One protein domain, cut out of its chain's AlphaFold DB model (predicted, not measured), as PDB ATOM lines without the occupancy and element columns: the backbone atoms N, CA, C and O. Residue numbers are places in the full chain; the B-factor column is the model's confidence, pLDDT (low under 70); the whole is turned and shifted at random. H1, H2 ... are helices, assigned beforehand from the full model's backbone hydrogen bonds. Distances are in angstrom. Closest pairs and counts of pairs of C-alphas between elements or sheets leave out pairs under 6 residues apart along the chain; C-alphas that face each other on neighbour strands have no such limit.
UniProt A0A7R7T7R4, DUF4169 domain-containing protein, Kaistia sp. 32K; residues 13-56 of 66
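AT A GLANCE: This is residues 13 to 56 of the 66 residues of the protein "DUF4169 domain-containing protein" of Kaistia sp. 32K (UniProt A0A7R7T7R4). A long straight helix, H2, follows a second one, H1, nearly end to end, with a stepped three-residue link between them; the helices do not lie side by side, and together they make an extended rod with no core. The printed part has 44 residues with two named helices, H1 then H2, and no named strand; the class is all helix. The whole is extended, with a radius of gyration of the C-alphas of 16.7 A, and spans 54 by 20 by 7 A.

HOW THE PARTS SIT: H2, residues 35 to 54, and H1, residues 13 to 31, are apart, with no C-alpha of the one within 8 A of the other. A tight link of 3 residues joins them. Residues 36 to 56, of which 36 to 54 belong to H2, stand free, and so do residues 13 to 23 of H1. In H1 and H2 every O i to N i+4 pair is within hydrogen-bond range.

IN THESE COORDINATES: H2 is 28.3 A from first to last C-alpha and ends at C-alpha 54, (-34.899, 40.255, -19.239). H1 is 26.5 A long and begins at C-alpha 13, (-51.520, 18.212, -60.634).

THE WHOLE: The two C-alphas farthest apart, those of Glu 14 and Gln 56, are 53.8 A apart. The printed part has no cut, and no printed residue is under 70 in pLDDT.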
ATOM      1  N   LYS A  13     -51.465  17.780 -62.043       91.50
ATOM      2  CA  LYS A  13     -51.520  18.212 -60.634       91.50
ATOM      3  C   LYS A  13     -51.094  17.100 -59.673       91.50
ATOM      4  O   LYS A  13     -50.405  17.388 -58.699       91.50
ATOM      5  N   GLU A  14     -51.485  15.860 -59.953       91.00
ATOM      6  CA  GLU A  14     -51.068  14.664 -59.215       91.00
ATOM      7  C   GLU A  14     -49.543  14.513 -59.253       91.00
ATOM      8  O   GLU A  14     -48.904  14.484 -58.204       91.00
ATOM      9  N   LYS A  15     -48.953  14.542 -60.456       90.56
ATOM     10  CA  LYS A  15     -47.501  14.443 -60.670       90.56
ATOM     11  C   LYS A  15     -46.740  15.529 -59.911       90.56
ATOM     12  O   LYS A  15     -45.811  15.229 -59.172       90.56
ATOM     13  N   VAL A  16     -47.192  16.783 -60.004       92.88
ATOM     14  CA  VAL A  16     -46.590  17.910 -59.271       92.88
ATOM     15  C   VAL A  16     -46.687  17.717 -57.753       92.88
ATOM     16  O   VAL A  16     -45.767  18.082 -57.022       92.88
ATOM     17  N   ARG A  17     -47.794  17.161 -57.246       92.25
ATOM     18  CA  ARG A  17     -47.940  16.868 -55.813       92.25
ATOM     19  C   ARG A  17     -46.973  15.766 -55.374       92.25
ATOM     20  O   ARG A  17     -46.364  15.907 -54.317       92.25
ATOM     21  N   GLN A  18     -46.816  14.718 -56.178       91.56
ATOM     22  CA  GLN A  18     -45.883  13.621 -55.907       91.56
ATOM     23  C   GLN A  18     -44.426  14.093 -55.928       91.56
ATOM     24  O   GLN A  18     -43.686  13.800 -54.994       91.56
ATOM     25  N   GLU A  19     -44.031  14.899 -56.917       90.00
ATOM     26  CA  GLU A  19     -42.683  15.480 -56.991       90.00
ATOM     27  C   GLU A  19     -42.378  16.332 -55.750       90.00
ATOM     28  O   GLU A  19     -41.347  16.152 -55.106       90.00
ATOM     29  N   LYS A  20     -43.319  17.190 -55.330       89.19
ATOM     30  CA  LYS A  20     -43.179  17.975 -54.092       89.19
ATOM     31  C   LYS A  20     -43.060  17.102 -52.843       89.19
ATOM     32  O   LYS A  20     -42.311  17.462 -51.935       89.19
ATOM     33  N   ALA A  21     -43.793  15.993 -52.774       87.19
ATOM     34  CA  ALA A  21     -43.711  15.059 -51.654       87.19
ATOM     35  C   ALA A  21     -42.351  14.344 -51.616       87.19
ATOM     36  O   ALA A  21     -41.748  14.267 -50.549       87.19
ATOM     37  N   ALA A  22     -41.830  13.917 -52.768       87.50
ATOM     38  CA  ALA A  22     -40.505  13.309 -52.879       87.50
ATOM     39  C   ALA A  22     -39.397  14.286 -52.454       87.50
ATOM     40  O   ALA A  22     -38.563  13.950 -51.618       87.50
ATOM     41  N   THR A  23     -39.439  15.536 -52.926       85.38
ATOM     42  CA  THR A  23     -38.483  16.567 -52.491       85.38
ATOM     43  C   THR A  23     -38.602  16.863 -50.992       85.38
ATOM     44  O   THR A  23     -37.601  17.119 -50.325       85.38
ATOM     45  N   ALA A  24     -39.817  16.848 -50.434       84.12
ATOM     46  CA  ALA A  24     -40.013  17.017 -48.997       84.12
ATOM     47  C   ALA A  24     -39.394  15.860 -48.199       84.12
ATOM     48  O   ALA A  24     -38.765  16.120 -47.175       84.12
ATOM     49  N   GLU A  25     -39.521  14.623 -48.677       84.19
ATOM     50  CA  GLU A  25     -38.907  13.445 -48.062       84.19
ATOM     51  C   GLU A  25     -37.379  13.492 -48.141       84.19
ATOM     52  O   GLU A  25     -36.704  13.363 -47.123       84.19
ATOM     53  N   GLU A  26     -36.818  13.817 -49.308       82.50
ATOM     54  CA  GLU A  26     -35.375  14.035 -49.451       82.50
ATOM     55  C   GLU A  26     -34.861  15.112 -48.494       82.50
ATOM     56  O   GLU A  26     -33.787  14.974 -47.916       82.50
ATOM     57  N   ASN A  27     -35.625  16.187 -48.295       81.88
ATOM     58  CA  ASN A  27     -35.254  17.239 -47.357       81.88
ATOM     59  C   ASN A  27     -35.353  16.782 -45.893       81.88
ATOM     60  O   ASN A  27     -34.542  17.227 -45.082       81.88
ATOM     61  N   ARG A  28     -36.297  15.896 -45.540       80.25
ATOM     62  CA  ARG A  28     -36.351  15.272 -44.203       80.25
ATOM     63  C   ARG A  28     -35.117  14.414 -43.958       80.25
ATOM     64  O   ARG A  28     -34.505  14.549 -42.907       80.25
ATOM     65  N   VAL A  29     -34.714  13.607 -44.940       80.31
ATOM     66  CA  VAL A  29     -33.526  12.748 -44.838       80.31
ATOM     67  C   VAL A  29     -32.236  13.574 -44.815       80.31
ATOM     68  O   VAL A  29     -31.403  13.375 -43.938       80.31
ATOM     69  N   ARG A  30     -32.066  14.533 -45.738       74.81
ATOM     70  CA  ARG A  30     -30.833  15.339 -45.849       74.81
ATOM     71  C   ARG A  30     -30.624  16.279 -44.672       74.81
ATOM     72  O   ARG A  30     -29.497  16.441 -44.222       74.81
ATOM     73  N   PHE A  31     -31.680  16.954 -44.223       76.44
ATOM     74  CA  PHE A  31     -31.553  17.999 -43.205       76.44
ATOM     75  C   PHE A  31     -31.967  17.528 -41.810       76.44
ATOM     76  O   PHE A  31     -31.757  18.266 -40.849       76.44
ATOM     77  N   GLY A  32     -32.574  16.344 -41.677       73.25
ATOM     78  CA  GLY A  32     -32.982  15.738 -40.403       73.25
ATOM     79  C   GLY A  32     -34.104  16.472 -39.660       73.25
ATOM     80  O   GLY A  32     -34.711  15.898 -38.763       73.25
ATOM     81  N   ARG A  33     -34.393  17.731 -40.018       75.19
ATOM     82  CA  ARG A  33     -35.440  18.570 -39.428       75.19
ATOM     83  C   ARG A  33     -36.274  19.250 -40.498       75.19
ATOM     84  O   ARG A  33     -35.757  19.879 -41.431       75.19
ATOM     85  N   ASN A  34     -37.589  19.190 -40.338       78.38
ATOM     86  CA  ASN A  34     -38.510  19.873 -41.233       78.38
ATOM     87  C   ASN A  34     -38.513  21.401 -40.971       78.38
ATOM     88  O   ASN A  34     -37.919  21.917 -40.021       78.38
ATOM     89  N   ARG A  35     -39.130  22.187 -41.865       76.75
ATOM     90  CA  ARG A  35     -39.155  23.659 -41.733       76.75
ATOM     91  C   ARG A  35     -39.916  24.130 -40.485       76.75
ATOM     92  O   ARG A  35     -39.547  25.170 -39.945       76.75
ATOM     93  N   ALA A  36     -40.944  23.397 -40.057       80.75
ATOM     94  CA  ALA A  36     -41.740  23.724 -38.877       80.75
ATOM     95  C   ALA A  36     -40.949  23.476 -37.583       80.75
ATOM     96  O   ALA A  36     -40.892  24.359 -36.739       80.75
ATOM     97  N   GLU A  37     -40.240  22.355 -37.481       80.38
ATOM     98  CA  GLU A  37     -39.329  22.043 -36.370       80.38
ATOM     99  C   GLU A  37     -38.230  23.100 -36.245       80.38
ATOM    100  O   GLU A  37     -38.050  23.685 -35.186       80.38
ATOM    101  N   ARG A  38     -37.580  23.472 -37.356       82.88
ATOM    102  CA  ARG A  38     -36.593  24.570 -37.361       82.88
ATOM    103  C   ARG A  38     -37.183  25.933 -36.993       82.88
ATOM    104  O   ARG A  38     -36.439  26.844 -36.632       82.88
ATOM    105  N   ALA A  39     -38.481  26.143 -37.192       85.81
ATOM    106  CA  ALA A  39     -39.148  27.371 -36.773       85.81
ATOM    107  C   ALA A  39     -39.438  27.341 -35.267       85.81
ATOM    108  O   ALA A  39     -39.139  28.316 -34.586       85.81
ATOM    109  N   LEU A  40     -39.933  26.214 -34.751       86.75
ATOM    110  CA  LEU A  40     -40.153  26.001 -33.320       86.75
ATOM    111  C   LEU A  40     -38.849  26.122 -32.527       86.75
ATOM    112  O   LEU A  40     -38.818  26.856 -31.546       86.75
ATOM    113  N   ASP A  41     -37.765  25.505 -33.001       84.88
ATOM    114  CA  ASP A  41     -36.441  25.608 -32.377       84.88
ATOM    115  C   ASP A  41     -35.956  27.059 -32.312       84.88
ATOM    116  O   ASP A  41     -35.437  27.503 -31.290       84.88
ATOM    117  N   ARG A  42     -36.151  27.829 -33.391       86.19
ATOM    118  CA  ARG A  42     -35.787  29.253 -33.419       86.19
ATOM    119  C   ARG A  42     -36.602  30.066 -32.425       86.19
ATOM    120  O   ARG A  42     -36.022  30.856 -31.693       86.19
ATOM    121  N   ILE A  43     -37.913  29.847 -32.366       91.88
ATOM    122  CA  ILE A  43     -38.790  30.533 -31.411       91.88
ATOM    123  C   ILE A  43     -38.399  30.171 -29.973       91.88
ATOM    124  O   ILE A  43     -38.326  31.052 -29.120       91.88
ATOM    125  N   ALA A  44     -38.111  28.897 -29.700       91.00
ATOM    126  CA  ALA A  44     -37.663  28.443 -28.388       91.00
ATOM    127  C   ALA A  44     -36.320  29.080 -27.998       91.00
ATOM    128  O   ALA A  44     -36.183  29.581 -26.883       91.00
ATOM    129  N   ALA A  45     -35.361  29.130 -28.927       90.06
ATOM    130  CA  ALA A  45     -34.067  29.772 -28.715       90.06
ATOM    131  C   ALA A  45     -34.196  31.288 -28.499       90.06
ATOM    132  O   ALA A  45     -33.561  31.832 -27.601       90.06
ATOM    133  N   GLU A  46     -35.035  31.978 -29.276       91.38
ATOM    134  CA  GLU A  46     -35.312  33.403 -29.075       91.38
ATOM    135  C   GLU A  46     -35.984  33.669 -27.732       91.38
ATOM    136  O   GLU A  46     -35.601  34.606 -27.039       91.38
ATOM    137  N   LYS A  47     -36.956  32.843 -27.333       91.94
ATOM    138  CA  LYS A  47     -37.613  32.969 -26.030       91.94
ATOM    139  C   LYS A  47     -36.620  32.763 -24.889       91.94
ATOM    140  O   LYS A  47     -36.665  33.511 -23.923       91.94
ATOM    141  N   ALA A  48     -35.727  31.780 -25.007       89.94
ATOM    142  CA  ALA A  48     -34.675  31.550 -24.026       89.94
ATOM    143  C   ALA A  48     -33.710  32.741 -23.941       89.94
ATOM    144  O   ALA A  48     -33.400  33.178 -22.840       89.94
ATOM    145  N   ARG A  49     -33.294  33.306 -25.083       88.94
ATOM    146  CA  ARG A  49     -32.462  34.520 -25.121       88.94
ATOM    147  C   ARG A  49     -33.152  35.700 -24.452       88.94
ATOM    148  O   ARG A  49     -32.607  36.226 -23.501       88.94
ATOM    149  N   ARG A  50     -34.385  36.025 -24.858       89.19
ATOM    150  CA  ARG A  50     -35.155  37.120 -24.246       89.19
ATOM    151  C   ARG A  50     -35.352  36.912 -22.751       89.19
ATOM    152  O   ARG A  50     -35.207  37.850 -21.991       89.19
ATOM    153  N   HIS A  51     -35.624  35.681 -22.319       89.19
ATOM    154  CA  HIS A  51     -35.727  35.380 -20.897       89.19
ATOM    155  C   HIS A  51     -34.408  35.654 -20.165       89.19
ATOM    156  O   HIS A  51     -34.436  36.171 -19.058       89.19
ATOM    157  N   LEU A  52     -33.257  35.306 -20.742       88.00
ATOM    158  CA  LEU A  52     -31.959  35.625 -20.142       88.00
ATOM    159  C   LEU A  52     -31.690  37.132 -20.140       88.00
ATOM    160  O   LEU A  52     -31.272  37.645 -19.109       88.00
ATOM    161  N   ASP A  53     -31.987  37.819 -21.243       85.31
ATOM    162  CA  ASP A  53     -31.818  39.268 -21.387       85.31
ATOM    163  C   ASP A  53     -32.697  40.030 -20.373       85.31
ATOM    164  O   ASP A  53     -32.209  40.910 -19.674       85.31
ATOM    165  N   ASP A  54     -33.966  39.640 -20.200       83.62
ATOM    166  CA  ASP A  54     -34.899  40.255 -19.239       83.62
ATOM    167  C   ASP A  54     -34.467  40.049 -17.775       83.62
ATOM    168  O   ASP A  54     -34.808  40.840 -16.896       83.62
ATOM    169  N   HIS A  55     -33.745  38.959 -17.495       83.88
ATOM    170  CA  HIS A  55     -33.220  38.648 -16.161       83.88
ATOM    171  C   HIS A  55     -31.778  39.129 -15.975       83.88
ATOM    172  O   HIS A  55     -31.217  38.966 -14.885       83.88
ATOM    173  N   GLN A  56     -31.170  39.713 -17.011       79.31
ATOM    174  CA  GLN A  56     -29.860  40.320 -16.912       79.31
ATOM    175  C   GLN A  56     -29.997  41.578 -16.059       79.31
ATOM    176  O   GLN A  56     -30.606  42.573 -16.445       79.31
TER     177      GLN A  56